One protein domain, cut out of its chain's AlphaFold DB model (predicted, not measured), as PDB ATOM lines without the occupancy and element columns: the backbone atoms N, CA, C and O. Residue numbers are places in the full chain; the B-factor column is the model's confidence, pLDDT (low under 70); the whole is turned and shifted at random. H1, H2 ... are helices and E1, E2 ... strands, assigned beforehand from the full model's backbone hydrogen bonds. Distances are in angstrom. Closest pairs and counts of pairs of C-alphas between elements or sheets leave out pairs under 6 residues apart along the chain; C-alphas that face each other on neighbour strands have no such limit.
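This is residues 9 to 112 of the 114 residues of an uncharacterized protein of Acidobacteriia bacterium SbA2 (UniProt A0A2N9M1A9). A strongly twisted sheet of four strands has the long helix H3 across one face, making two layers, one of sheet and one of helix. H4 packs crosswise on H3, H2 leads on from the end of E3, and the loop at Glu 16 lies at the far end from H2. The printed part has 104 residues, with four named helices and four named strands in the order E1 H1 E2 E3 H2 H3 E4 H4. The sheet order is E1 E2 E3 E4, mixed; the class is mixed, and the whole is compact, with a radius of gyration of the C-alphas of 13.7 A and spans of 45 by 30 by 19 A.

E1, residues 19 to 28, and E2, residues 37 to 44, are antiparallel, with N 24 and O 41 2.9 A apart. E2 and E3, residues 47 to 54, form an antiparallel hairpin, with N 40 and O 51 2.9 A apart. E3 and E4, residues 96 to 99, are parallel, with N 97 and O 50 2.8 A apart; with H2, residues 55 to 65, and H3, residues 71 to 87, between them they form a strand-helix-strand unit. H3 is on the sheet at a height of 7.5 A and runs across the strands, at 64 degrees to E3 on the local plane; its closest C-alphas to E3 are Ala 78 and Val 51, 6.0 A. H4, residues 101 to 110, touches H3 at residues 77 to 81 alone, about perpendicular at 81 degrees, closest at the C-alphas of Ile 77 and Leu 107, 6.0 A. H2 and H4 only graze the sheet. In H2, H3 and H4 every O i to N i+4 pair is within hydrogen-bond range.

E1 begins at C-alpha 19 (220.854, 198.558, 264.555), spans 26.2 A and bends by 51 degrees at residue 24. H1, residues 30 to 33, spans 6.0 A. E2 spans 20.8 A, E3 22.8 A, H2 14.9 A, H3 24.1 A and E4 9.4 A. H4 spans 14.4 A, ending at C-alpha 110 (217.816, 221.431, 267.217).

The C-alphas of Glu 16 and Ala 64 are the two farthest apart, 45.1 A. The printed part has no cut and no long link. The pLDDT is under 70 at residues 31 to 32 and 93.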
ATOM      1  N   GLU A   9     219.764 202.286 270.064       91.56
ATOM      2  CA  GLU A   9     219.275 201.440 268.977       91.56
ATOM      3  C   GLU A   9     218.489 202.287 267.976       91.56
ATOM      4  O   GLU A   9     217.756 203.201 268.366       91.56
ATOM      5  N   VAL A  10     218.643 201.993 266.683       89.44
ATOM      6  CA  VAL A  10     217.955 202.715 265.607       89.44
ATOM      7  C   VAL A  10     217.176 201.748 264.732       89.44
ATOM      8  O   VAL A  10     217.738 200.813 264.165       89.44
ATOM      9  N   ALA A  11     215.878 202.006 264.578       85.75
ATOM     10  CA  ALA A  11     215.064 201.333 263.576       85.75
ATOM     11  C   ALA A  11     215.408 201.900 262.189       85.75
ATOM     12  O   ALA A  11     215.045 203.030 261.864       85.75
ATOM     13  N   SER A  12     216.136 201.126 261.387       81.50
ATOM     14  CA  SER A  12     216.507 201.502 260.023       81.50
ATOM     15  C   SER A  12     215.435 201.056 259.028       81.50
ATOM     16  O   SER A  12     214.921 199.937 259.110       81.50
ATOM     17  N   LYS A  13     215.086 201.916 258.066       77.44
ATOM     18  CA  LYS A  13     214.166 201.539 256.984       77.44
ATOM     19  C   LYS A  13     214.818 200.481 256.095       77.44
ATOM     20  O   LYS A  13     215.827 200.745 255.458       77.44
ATOM     21  N   GLY A  14     214.196 199.309 256.005       72.75
ATOM     22  CA  GLY A  14     214.673 198.207 255.161       72.75
ATOM     23  C   GLY A  14     215.474 197.135 255.903       72.75
ATOM     24  O   GLY A  14     215.773 196.110 255.299       72.75
ATOM     25  N   LEU A  15     215.756 197.321 257.198       74.44
ATOM     26  CA  LEU A  15     216.293 196.270 258.066       74.44
ATOM     27  C   LEU A  15     215.194 195.729 258.989       74.44
ATOM     28  O   LEU A  15     214.378 196.485 259.514       74.44
ATOM     29  N   GLU A  16     215.173 194.410 259.183       73.50
ATOM     30  CA  GLU A  16     214.177 193.739 260.034       73.50
ATOM     31  C   GLU A  16     214.457 193.912 261.535       73.50
ATOM     32  O   GLU A  16     213.541 193.818 262.351       73.50
ATOM     33  N   ALA A  17     215.712 194.182 261.905       83.19
ATOM     34  CA  ALA A  17     216.145 194.370 263.284       83.19
ATOM     35  C   ALA A  17     216.708 195.786 263.502       83.19
ATOM     36  O   ALA A  17     217.305 196.357 262.583       83.19
ATOM     37  N   PRO A  18     216.540 196.363 264.708       86.06
ATOM     38  CA  PRO A  18     217.160 197.634 265.046       86.06
ATOM     39  C   PRO A  18     218.687 197.493 265.106       86.06
ATOM     40  O   PRO A  18     219.209 196.515 265.640       86.06
ATOM     41  N   VAL A  19     219.388 198.497 264.582       88.94
ATOM     42  CA  VAL A  19     220.854 198.558 264.555       88.94
ATOM     43  C   VAL A  19     221.355 199.071 265.898       88.94
ATOM     44  O   VAL A  19     220.937 200.150 266.335       88.94
ATOM     45  N   LYS A  20     222.265 198.339 266.549       92.00
ATOM     46  CA  LYS A  20     222.891 198.784 267.801       92.00
ATOM     47  C   LYS A  20     224.048 199.721 267.508       92.00
ATOM     48  O   LYS A  20     224.972 199.362 266.778       92.00
ATOM     49  N   VAL A  21     224.015 200.901 268.116       93.25
ATOM     50  CA  VAL A  21     225.004 201.957 267.922       93.25
ATOM     51  C   VAL A  21     225.772 202.215 269.214       93.25
ATOM     52  O   VAL A  21     225.194 202.508 270.263       93.25
ATOM     53  N   HIS A  22     227.097 202.149 269.121       93.44
ATOM     54  CA  HIS A  22     228.009 202.440 270.226       93.44
ATOM     55  C   HIS A  22     229.020 203.505 269.817       93.44
ATOM     56  O   HIS A  22     229.750 203.320 268.848       93.44
ATOM     57  N   PHE A  23     229.101 204.601 270.568       94.25
ATOM     58  CA  PHE A  23     230.169 205.581 270.389       94.25
ATOM     59  C   PHE A  23     231.512 205.013 270.869       94.25
ATOM     60  O   PHE A  23     231.582 204.386 271.928       94.25
ATOM     61  N   VAL A  24     232.573 205.245 270.095       93.75
ATOM     62  CA  VAL A  24     233.922 204.740 270.384       93.75
ATOM     63  C   VAL A  24     234.861 205.871 270.764       93.75
ATOM     64  O   VAL A  24     235.427 205.859 271.856       93.75
ATOM     65  N   ASN A  25     235.063 206.831 269.863       92.88
ATOM     66  CA  ASN A  25     235.989 207.932 270.080       92.88
ATOM     67  C   ASN A  25     235.647 209.157 269.223       92.88
ATOM     68  O   ASN A  25     234.892 209.079 268.254       92.88
ATOM     69  N   LEU A  26     236.234 210.286 269.618       94.31
ATOM     70  CA  LEU A  26     236.251 211.544 268.881       94.31
ATOM     71  C   LEU A  26     237.714 211.979 268.746       94.31
ATOM     72  O   LEU A  26     238.424 212.018 269.753       94.31
ATOM     73  N   TYR A  27     238.188 212.264 267.534       93.69
ATOM     74  CA  TYR A  27     239.575 212.696 267.316       93.69
ATOM     75  C   TYR A  27     239.731 213.574 266.061       93.69
ATOM     76  O   TYR A  27     238.941 213.459 265.127       93.69
ATOM     77  N   PRO A  28     240.761 214.439 265.997       91.69
ATOM     78  CA  PRO A  28     241.091 215.172 264.777       91.69
ATOM     79  C   PRO A  28     241.680 214.234 263.714       91.69
ATOM     80  O   PRO A  28     242.725 213.615 263.929       91.69
ATOM     81  N   ALA A  29     241.044 214.156 262.547       87.06
ATOM     82  CA  ALA A  29     241.410 213.234 261.470       87.06
ATOM     83  C   ALA A  29     242.493 213.766 260.510       87.06
ATOM     84  O   ALA A  29     242.912 213.059 259.585       87.06
ATOM     85  N   ILE A  30     242.984 214.987 260.755       78.00
ATOM     86  CA  ILE A  30     243.961 215.707 259.918       78.00
ATOM     87  C   ILE A  30     245.219 214.867 259.696       78.00
ATOM     88  O   ILE A  30     245.698 214.737 258.574       78.00
ATOM     89  N   ALA A  31     245.739 214.235 260.749       64.19
ATOM     90  CA  ALA A  31     246.941 213.413 260.644       64.19
ATOM     91  C   ALA A  31     246.655 211.975 260.183       64.19
ATOM     92  O   ALA A  31     247.487 211.365 259.521       64.19
ATOM     93  N   THR A  32     245.497 211.412 260.534       67.44
ATOM     94  CA  THR A  32     245.203 209.987 260.304       67.44
ATOM     95  C   THR A  32     244.712 209.690 258.893       67.44
ATOM     96  O   THR A  32     244.907 208.578 258.411       67.44
ATOM     97  N   ARG A  33     244.041 210.653 258.250       76.94
ATOM     98  CA  ARG A  33     243.437 210.484 256.917       76.94
ATOM     99  C   ARG A  33     243.751 211.629 255.957       76.94
ATOM    100  O   ARG A  33     243.219 211.631 254.854       76.94
ATOM    101  N   HIS A  34     244.554 212.614 256.376       75.69
ATOM    102  CA  HIS A  34     244.706 213.882 255.652       75.69
ATOM    103  C   HIS A  34     243.353 214.556 255.371       75.69
ATOM    104  O   HIS A  34     243.135 215.115 254.301       75.69
ATOM    105  N   SER A  35     242.434 214.462 256.339       77.44
ATOM    106  CA  SER A  35     241.085 215.024 256.260       77.44
ATOM    107  C   SER A  35     240.949 216.186 257.238       77.44
ATOM    108  O   SER A  35     241.259 216.036 258.419       77.44
ATOM    109  N   ASP A  36     240.451 217.330 256.772       89.00
ATOM    110  CA  ASP A  36     240.186 218.509 257.606       89.00
ATOM    111  C   ASP A  36     238.880 218.342 258.395       89.00
ATOM    112  O   ASP A  36     237.911 219.090 258.226       89.00
ATOM    113  N   SER A  37     238.841 217.323 259.256       93.81
ATOM    114  CA  SER A  37     237.664 216.979 260.048       93.81
ATOM    115  C   SER A  37     237.971 216.532 261.479       93.81
ATOM    116  O   SER A  37     239.059 216.045 261.803       93.81
ATOM    117  N   MET A  38     236.973 216.707 262.344       95.19
ATOM    118  CA  MET A  38     236.846 216.036 263.635       95.19
ATOM    119  C   MET A  38     235.986 214.785 263.439       95.19
ATOM    120  O   MET A  38     234.797 214.887 263.140       95.19
ATOM    121  N   ASP A  39     236.580 213.606 263.599       95.06
ATOM    122  CA  ASP A  39     235.925 212.316 263.389       95.06
ATOM    123  C   ASP A  39     235.270 211.808 264.667       95.06
ATOM    124  O   ASP A  39     235.966 211.546 265.647       95.06
ATOM    125  N   ALA A  40     233.961 211.570 264.624       95.56
ATOM    126  CA  ALA A  40     233.241 210.783 265.616       95.56
ATOM    127  C   ALA A  40     233.036 209.354 265.090       95.56
ATOM    128  O   ALA A  40     232.355 209.144 264.083       95.56
ATOM    129  N   VAL A  41     233.617 208.361 265.764       94.56
ATOM    130  CA  VAL A  41     233.516 206.951 265.365       94.56
ATOM    131  C   VAL A  41     232.467 206.226 266.190       94.56
ATOM    132  O   VAL A  41     232.437 206.308 267.420       94.56
ATOM    133  N   PHE A  42     231.672 205.427 265.490       94.75
ATOM    134  CA  PHE A  42     230.638 204.575 266.043       94.75
ATOM    135  C   PHE A  42     230.827 203.124 265.587       94.75
ATOM    136  O   PHE A  42     231.428 202.856 264.544       94.75
ATOM    137  N   LEU A  43     230.297 202.183 266.362       93.50
ATOM    138  CA  LEU A  43     230.098 200.795 265.955       93.50
ATOM    139  C   LEU A  43     228.612 200.556 265.716       93.50
ATOM    140  O   LEU A  43     227.814 200.772 266.625       93.50
ATOM    141  N   LEU A  44     228.280 200.092 264.517       91.50
ATOM    142  CA  LEU A  44     226.969 199.641 264.063       91.50
ATOM    143  C   LEU A  44     226.984 198.114 264.043       91.50
ATOM    144  O   LEU A  44     227.641 197.522 263.186       91.50
ATOM    145  N   ASP A  45     226.373 197.474 265.039       90.25
ATOM    146  CA  ASP A  45     226.427 196.014 265.224       90.25
ATOM    147  C   ASP A  45     227.863 195.446 265.136       90.25
ATOM    148  O   ASP A  45     228.130 194.390 264.564       90.25
ATOM    149  N   GLY A  46     228.825 196.190 265.698       88.56
ATOM    150  CA  GLY A  46     230.247 195.835 265.713       88.56
ATOM    151  C   GLY A  46     231.049 196.273 264.482       88.56
ATOM    152  O   GLY A  46     232.264 196.085 264.466       88.56
ATOM    153  N   ARG A  47     230.421 196.892 263.479       90.31
ATOM    154  CA  ARG A  47     231.099 197.430 262.288       90.31
ATOM    155  C   ARG A  47     231.318 198.934 262.403       90.31
ATOM    156  O   ARG A  47     230.447 199.656 262.872       90.31
ATOM    157  N   LYS A  48     232.483 199.424 261.982       91.56
ATOM    158  CA  LYS A  48     232.855 200.838 262.138       91.56
ATOM    159  C   LYS A  48     232.029 201.735 261.207       91.56
ATOM    160  O   LYS A  48     231.903 201.427 260.031       91.56
ATOM    161  N   ALA A  49     231.559 202.868 261.713       93.00
ATOM    162  CA  ALA A  49     231.045 203.993 260.936       93.00
ATOM    163  C   ALA A  49     231.679 205.283 261.462       93.00
ATOM    164  O   ALA A  49     231.929 205.401 262.664       93.00
ATOM    165  N   THR A  50     231.962 206.244 260.584       94.19
ATOM    166  CA  THR A  50     232.577 207.514 260.998       94.19
ATOM    167  C   THR A  50     231.741 208.689 260.528       94.19
ATOM    168  O   THR A  50     231.399 208.762 259.353       94.19
ATOM    169  N   VAL A  51     231.450 209.625 261.428       95.38
ATOM    170  CA  VAL A  51     230.903 210.939 261.084       95.38
ATOM    171  C   VAL A  51     232.047 211.945 261.111       95.38
ATOM    172  O   VAL A  51     232.619 212.202 262.169       95.38
ATOM    173  N   ALA A  52     232.394 212.489 259.949       95.31
ATOM    174  CA  ALA A  52     233.494 213.426 259.766       95.31
ATOM    175  C   ALA A  52     232.964 214.865 259.794       95.31
ATOM    176  O   ALA A  52     232.354 215.329 258.832       95.31
ATOM    177  N   ILE A  53     233.169 215.573 260.903       96.44
ATOM    178  CA  ILE A  53     232.690 216.946 261.103       96.44
ATOM    179  C   ILE A  53     233.706 217.924 260.517       96.44
ATOM    180  O   ILE A  53     234.863 217.914 260.923       96.44
ATOM    181  N   SER A  54     233.283 218.798 259.606       95.31
ATOM    182  CA  SER A  54     234.161 219.789 258.966       95.31
ATOM    183  C   SER A  54     234.887 220.697 259.974       95.31
ATOM    184  O   SER A  54     234.260 221.461 260.712       95.31
ATOM    185  N   CYS A  55     236.225 220.690 259.964       94.06
ATOM    186  CA  CYS A  55     237.025 221.634 260.751       94.06
ATOM    187  C   CYS A  55     236.822 223.080 260.283       94.06
ATOM    188  O   CYS A  55     236.872 223.991 261.108       94.06
ATOM    189  N   ALA A  56     236.559 223.297 258.989       93.88
ATOM    190  CA  ALA A  56     236.272 224.624 258.448       93.88
ATOM    191  C   ALA A  56     234.990 225.209 259.064       93.88
ATOM    192  O   ALA A  56     234.997 226.344 259.529       93.88
ATOM    193  N   THR A  57     233.936 224.398 259.188       95.00
ATOM    194  CA  THR A  57     232.682 224.779 259.860       95.00
ATOM    195  C   THR A  57     232.917 225.173 261.316       95.00
ATOM    196  O   THR A  57     232.476 226.231 261.762       95.00
ATOM    197  N   LEU A  58     233.656 224.347 262.065       95.25
ATOM    198  CA  LEU A  58     233.978 224.640 263.465       95.25
ATOM    199  C   LEU A  58     234.829 225.912 263.600       95.25
ATOM    200  O   LEU A  58     234.654 226.687 264.542       95.25
ATOM    201  N   PHE A  59     235.740 226.139 262.653       94.81
ATOM    202  CA  PHE A  59     236.576 227.331 262.612       94.81
ATOM    203  C   PHE A  59     235.762 228.598 262.329       94.81
ATOM    204  O   PHE A  59     235.939 229.598 263.028       94.81
ATOM    205  N   GLU A  60     234.849 228.569 261.360       95.38
ATOM    206  CA  GLU A  60     233.964 229.695 261.043       95.38
ATOM    207  C   GLU A  60     233.048 230.036 262.220       95.38
ATOM    208  O   GLU A  60     233.007 231.188 262.649       95.38
ATOM    209  N   LEU A  61     232.401 229.036 262.828       95.19
ATOM    210  CA  LEU A  61     231.567 229.223 264.021       95.19
ATOM    211  C   LEU A  61     232.345 229.873 265.171       95.19
ATOM    212  O   LEU A  61     231.846 230.774 265.849       95.19
ATOM    213  N   ARG A  62     233.601 229.465 265.366       95.62
ATOM    214  CA  ARG A  62     234.466 230.053 266.390       95.62
ATOM    215  C   ARG A  62     234.876 231.484 266.062       95.62
ATOM    216  O   ARG A  62     234.890 232.321 266.959       95.62
ATOM    217  N   THR A  63     235.274 231.755 264.823       96.44
ATOM    218  CA  THR A  63     235.914 233.027 264.450       96.44
ATOM    219  C   THR A  63     234.918 234.119 264.085       96.44
ATOM    220  O   THR A  63     235.105 235.257 264.506       96.44
ATOM    221  N   ALA A  64     233.856 233.784 263.354       93.88
ATOM    222  CA  ALA A  64     232.829 234.733 262.943       93.88
ATOM    223  C   ALA A  64     231.759 234.945 264.024       93.88
ATOM    224  O   ALA A  64     231.246 236.051 264.168       93.88
ATOM    225  N   GLU A  65     231.431 233.905 264.801       93.06
ATOM    226  CA  GLU A  65     230.281 233.919 265.722       93.06
ATOM    227  C   GLU A  65     230.667 233.733 267.200       93.06
ATOM    228  O   GLU A  65     229.815 233.836 268.084       93.06
ATOM    229  N   GLY A  66     231.944 233.463 267.500       93.94
ATOM    230  CA  GLY A  66     232.418 233.232 268.870       93.94
ATOM    231  C   GLY A  66     231.887 231.940 269.504       93.94
ATOM    232  O   GLY A  66     231.966 231.773 270.723       93.94
ATOM    233  N   LYS A  67     231.327 231.026 268.704       94.69
ATOM    234  CA  LYS A  67     230.717 229.778 269.167       94.69
ATOM    235  C   LYS A  67     231.749 228.658 269.188       94.69
ATOM    236  O   LYS A  67     232.399 228.367 268.189       94.69
ATOM    237  N   THR A  68     231.897 228.018 270.342       94.81
ATOM    238  CA  THR A  68     232.779 226.858 270.524       94.81
ATOM    239  C   THR A  68     231.961 225.664 270.984       94.81
ATOM    240  O   THR A  68     230.946 225.833 271.659       94.81
ATOM    241  N   PHE A  69     232.397 224.471 270.592       95.38
ATOM    242  CA  PHE A  69     231.714 223.220 270.889       95.38
ATOM    243  C   PHE A  69     232.633 222.329 271.710       95.38
ATOM    244  O   PHE A  69     233.826 222.222 271.431       95.38
ATOM    245  N   THR A  70     232.062 221.707 272.730       95.19
ATOM    246  CA  THR A  70     232.726 220.685 273.540       95.19
ATOM    247  C   THR A  70     232.662 219.324 272.849       95.19
ATOM    248  O   THR A  70     231.778 219.085 272.023       95.19
ATOM    249  N   ASP A  71     233.541 218.402 273.241       94.50
ATOM    250  CA  ASP A  71     233.539 217.020 272.738       94.50
ATOM    251  C   ASP A  71     232.172 216.343 272.900       94.50
ATOM    252  O   ASP A  71     231.720 215.626 272.010       94.50
ATOM    253  N   GLN A  72     231.481 216.631 274.009       94.50
ATOM    254  CA  GLN A  72     230.123 216.161 274.270       94.50
ATOM    255  C   GLN A  72     229.141 216.649 273.198       94.50
ATOM    256  O   GLN A  72     228.444 215.848 272.585       94.50
ATOM    257  N   GLN A  73     229.130 217.955 272.921       95.94
ATOM    258  CA  GLN A  73     228.219 218.542 271.934       95.94
ATOM    259  C   GLN A  73     228.502 218.036 270.517       95.94
ATOM    260  O   GLN A  73     227.569 217.786 269.757       95.94
ATOM    261  N   LEU A  74     229.778 217.862 270.162       96.62
ATOM    262  CA  LEU A  74     230.164 217.290 268.872       96.62
ATOM    263  C   LEU A  74     229.696 215.837 268.742       96.62
ATOM    264  O   LEU A  74     229.161 215.462 267.698       96.62
ATOM    265  N   ALA A  75     229.853 215.035 269.798       96.19
ATOM    266  CA  ALA A  75     229.402 213.650 269.812       96.19
ATOM    267  C   ALA A  75     227.869 213.544 269.722       96.19
ATOM    268  O   ALA A  75     227.364 212.719 268.960       96.19
ATOM    269  N   ASP A  76     227.132 214.415 270.416       95.81
ATOM    270  CA  ASP A  76     225.668 214.478 270.338       95.81
ATOM    271  C   ASP A  76     225.197 214.820 268.918       95.81
ATOM    272  O   ASP A  76     224.382 214.091 268.347       95.81
ATOM    273  N   ILE A  77     225.755 215.874 268.309       97.06
ATOM    274  CA  ILE A  77     225.440 216.275 266.928       97.06
ATOM    275  C   ILE A  77     225.737 215.128 265.954       97.06
ATOM    276  O   ILE A  77     224.898 214.791 265.114       97.06
ATOM    277  N   ALA A  78     226.907 214.496 266.077       96.62
ATOM    278  CA  ALA A  78     227.291 213.373 265.231       96.62
ATOM    279  C   ALA A  78     226.354 212.170 265.408       96.62
ATOM    280  O   ALA A  78     225.960 211.546 264.422       96.62
ATOM    281  N   SER A  79     225.954 211.866 266.645       95.38
ATOM    282  CA  SER A  79     225.026 210.770 266.932       95.38
ATOM    283  C   SER A  79     223.642 211.016 266.326       95.38
ATOM    284  O   SER A  79     223.058 210.100 265.745       95.38
ATOM    285  N   LEU A  80     223.144 212.257 266.378       95.44
ATOM    286  CA  LEU A  80     221.865 212.633 265.782       95.44
ATOM    287  C   LEU A  80     221.920 212.564 264.251       95.44
ATOM    288  O   LEU A  80     220.977 212.074 263.626       95.44
ATOM    289  N   HIS A  81     223.031 213.001 263.651       95.31
ATOM    290  CA  HIS A  81     223.263 212.856 262.217       95.31
ATOM    291  C   HIS A  81     223.236 211.380 261.795       95.31
ATOM    292  O   HIS A  81     222.457 211.001 260.921       95.31
ATOM    293  N   LEU A  82     224.025 210.537 262.467       93.94
ATOM    294  CA  LEU A  82     224.099 209.103 262.189       93.94
ATOM    295  C   LEU A  82     222.738 208.421 262.356       93.94
ATOM    296  O   LEU A  82     222.330 207.646 261.493       93.94
ATOM    297  N   ARG A  83     222.010 208.740 263.431       92.88
ATOM    298  CA  ARG A  83     220.670 208.207 263.681       92.88
ATOM    299  C   ARG A  83     219.724 208.497 262.518       92.88
ATOM    300  O   ARG A  83     219.080 207.576 262.030       92.88
ATOM    301  N   ARG A  84     219.669 209.743 262.043       91.94
ATOM    302  CA  ARG A  84     218.801 210.129 260.917       91.94
ATOM    303  C   ARG A  84     219.181 209.429 259.621       91.94
ATOM    304  O   ARG A  84     218.302 209.004 258.878       91.94
ATOM    305  N   THR A  85     220.477 209.290 259.369       90.31
ATOM    306  CA  THR A  85     220.989 208.575 258.197       90.31
ATOM    307  C   THR A  85     220.566 207.103 258.222       90.31
ATOM    308  O   THR A  85     220.065 206.585 257.225       90.31
ATOM    309  N   LEU A  86     220.663 206.448 259.382       89.38
ATOM    310  CA  LEU A  86     220.193 205.073 259.571       89.38
ATOM    311  C   LEU A  86     218.667 204.958 259.445       89.38
ATOM    312  O   LEU A  86     218.178 204.072 258.755       89.38
ATOM    313  N   GLU A  87     217.893 205.873 260.035       88.94
ATOM    314  CA  GLU A  87     216.421 205.892 259.920       88.94
ATOM    315  C   GLU A  87     215.941 206.025 258.461       88.94
ATOM    316  O   GLU A  87     214.850 205.567 258.112       88.94
ATOM    317  N   GLN A  88     216.748 206.620 257.581       85.56
ATOM    318  CA  GLN A  88     216.456 206.735 256.150       85.56
ATOM    319  C   GLN A  88     216.773 205.462 255.349       85.56
ATOM    320  O   GLN A  88     216.413 205.396 254.175       85.56
ATOM    321  N   GLY A  89     217.364 204.441 255.977       74.75
ATOM    322  CA  GLY A  89     217.712 203.174 255.332       74.75
ATOM    323  C   GLY A  89     219.072 203.181 254.638       74.75
ATOM    324  O   GLY A  89     219.340 202.319 253.806       74.75
ATOM    325  N   PHE A  90     219.933 204.156 254.942       76.12
ATOM    326  CA  PHE A  90     221.291 204.182 254.413       76.12
ATOM    327  C   PHE A  90     222.157 203.139 255.132       76.12
ATOM    328  O   PHE A  90     222.251 203.144 256.362       76.12
ATOM    329  N   GLU A  91     222.834 202.268 254.378       72.50
ATOM    330  CA  GLU A  91     223.887 201.415 254.936       72.50
ATOM    331  C   GLU A  91     225.110 202.275 255.280       72.50
ATOM    332  O   GLU A  91     225.991 202.510 254.460       72.50
ATOM    333  N   ALA A  92     225.168 202.753 256.524       71.44
ATOM    334  CA  ALA A  92     226.308 203.509 257.051       71.44
ATOM    335  C   ALA A  92     227.476 202.611 257.511       71.44
ATOM    336  O   ALA A  92     228.460 203.088 258.077       71.44
ATOM    337  N   THR A  93     227.364 201.302 257.299       69.94
ATOM    338  CA  THR A  93     228.390 200.320 257.638       69.94
ATOM    339  C   THR A  93     229.660 200.582 256.834       69.94
ATOM    340  O   THR A  93     229.608 200.622 255.612       69.94
ATOM    341  N   GLU A  94     230.794 200.764 257.514       71.06
ATOM    342  CA  GLU A  94     232.086 201.141 256.909       71.06
ATOM    343  C   GLU A  94     232.062 202.480 256.153       71.06
ATOM    344  O   GLU A  94     233.032 202.841 255.487       71.06
ATOM    345  N   ALA A  95     230.986 203.259 256.303       78.56
ATOM    346  CA  ALA A  95     230.837 204.537 255.638       78.56
ATOM    347  C   ALA A  95     231.540 205.664 256.403       78.56
ATOM    348  O   ALA A  95     231.601 205.699 257.640       78.56
ATOM    349  N   GLU A  96     232.009 206.636 255.627       85.12
ATOM    350  CA  GLU A  96     232.388 207.957 256.104       85.12
ATOM    351  C   GLU A  96     231.268 208.939 255.746       85.12
ATOM    352  O   GLU A  96     231.040 209.255 254.580       85.12
ATOM    353  N   LEU A  97     230.539 209.397 256.762       91.19
ATOM    354  CA  LEU A  97     229.472 210.379 256.631       91.19
ATOM    355  C   LEU A  97     230.054 211.767 256.876       91.19
ATOM    356  O   LEU A  97     230.348 212.135 258.014       91.19
ATOM    357  N   PHE A  98     230.240 212.535 255.807       92.06
ATOM    358  CA  PHE A  98     230.739 213.898 255.932       92.06
ATOM    359  C   PHE A  98     229.632 214.847 256.395       92.06
ATOM    360  O   PHE A  98     228.587 214.967 255.752       92.06
ATOM    361  N   LEU A  99     229.884 215.550 257.498       94.06
ATOM    362  CA  LEU A  99     228.982 216.533 258.072       94.06
ATOM    363  C   LEU A  99     229.494 217.945 257.758       94.06
ATOM    364  O   LEU A  99     230.400 218.467 258.416       94.06
ATOM    365  N   SER A 100     228.911 218.535 256.714       92.69
ATOM    366  CA  SER A 100     229.196 219.893 256.244       92.69
ATOM    367  C   SER A 100     228.491 220.968 257.086       92.69
ATOM    368  O   SER A 100     227.741 220.663 258.015       92.69
ATOM    369  N   ASP A 101     228.735 222.239 256.755       94.44
ATOM    370  CA  ASP A 101     228.295 223.402 257.534       94.44
ATOM    371  C   ASP A 101     226.782 223.469 257.781       94.44
ATOM    372  O   ASP A 101     226.329 223.492 258.927       94.44
ATOM    373  N   GLU A 102     225.983 223.465 256.715       95.12
ATOM    374  CA  GLU A 102     224.538 223.655 256.828       95.12
ATOM    375  C   GLU A 102     223.861 222.536 257.651       95.12
ATOM    376  O   GLU A 102     223.162 222.862 258.620       95.12
ATOM    377  N   PRO A 103     224.092 221.232 257.382       94.69
ATOM    378  CA  PRO A 103     223.513 220.174 258.202       94.69
ATOM    379  C   PRO A 103     224.030 220.196 259.646       94.69
ATOM    380  O   PRO A 103     223.253 219.933 260.564       94.69
ATOM    381  N   PHE A 104     225.299 220.557 259.877       96.62
ATOM    382  CA  PHE A 104     225.837 220.718 261.231       96.62
ATOM    383  C   PHE A 104     225.058 221.781 262.012       96.62
ATOM    384  O   PHE A 104     224.596 221.528 263.125       96.62
ATOM    385  N   ARG A 105     224.856 222.961 261.415       96.12
ATOM    386  CA  ARG A 105     224.144 224.080 262.047       96.12
ATOM    387  C   ARG A 105     222.689 223.743 262.347       96.12
ATOM    388  O   ARG A 105     222.192 224.119 263.407       96.12
ATOM    389  N   LEU A 106     222.010 223.036 261.444       96.69
ATOM    390  CA  LEU A 106     220.631 222.588 261.659       96.69
ATOM    391  C   LEU A 106     220.523 221.675 262.885       96.69
ATOM    392  O   LEU A 106     219.688 221.915 263.756       96.69
ATOM    393  N   LEU A 107     221.407 220.680 262.987       96.75
ATOM    394  CA  LEU A 107     221.433 219.747 264.115       96.75
ATOM    395  C   LEU A 107     221.832 220.439 265.424       96.75
ATOM    396  O   LEU A 107     221.230 220.192 266.465       96.75
ATOM    397  N   ALA A 108     222.811 221.342 265.373       95.38
ATOM    398  CA  ALA A 108     223.243 222.104 266.537       95.38
ATOM    399  C   ALA A 108     222.125 223.004 267.095       95.38
ATOM    400  O   ALA A 108     221.971 223.088 268.311       95.38
ATOM    401  N   ARG A 109     221.312 223.635 266.235       96.38
ATOM    402  CA  ARG A 109     220.133 224.419 266.656       96.38
ATOM    403  C   ARG A 109     219.053 223.546 267.277       96.38
ATOM    404  O   ARG A 109     218.465 223.919 268.284       96.38
ATOM    405  N   GLU A 110     218.801 222.378 266.693       96.12
ATOM    406  CA  GLU A 110     217.816 221.431 267.217       96.12
ATOM    407  C   GLU A 110     218.172 220.942 268.626       96.12
ATOM    408  O   GLU A 110     217.297 220.806 269.476       96.12
ATOM    409  N   LEU A 111     219.465 220.748 268.889       94.31
ATOM    410  CA  LEU A 111     219.986 220.398 270.210       94.31
ATOM    411  C   LEU A 111     220.126 221.609 271.155       94.31
ATOM    412  O   LEU A 111     220.481 221.437 272.318       94.31
ATOM    413  N   GLY A 112     219.848 222.831 270.684       94.50
ATOM    414  CA  GLY A 112     219.950 224.061 271.477       94.50
ATOM    415  C   GLY A 112     221.386 224.534 271.736       94.50
ATOM    416  O   GLY A 112     221.631 225.266 272.694       94.50
TER     417      GLY A 112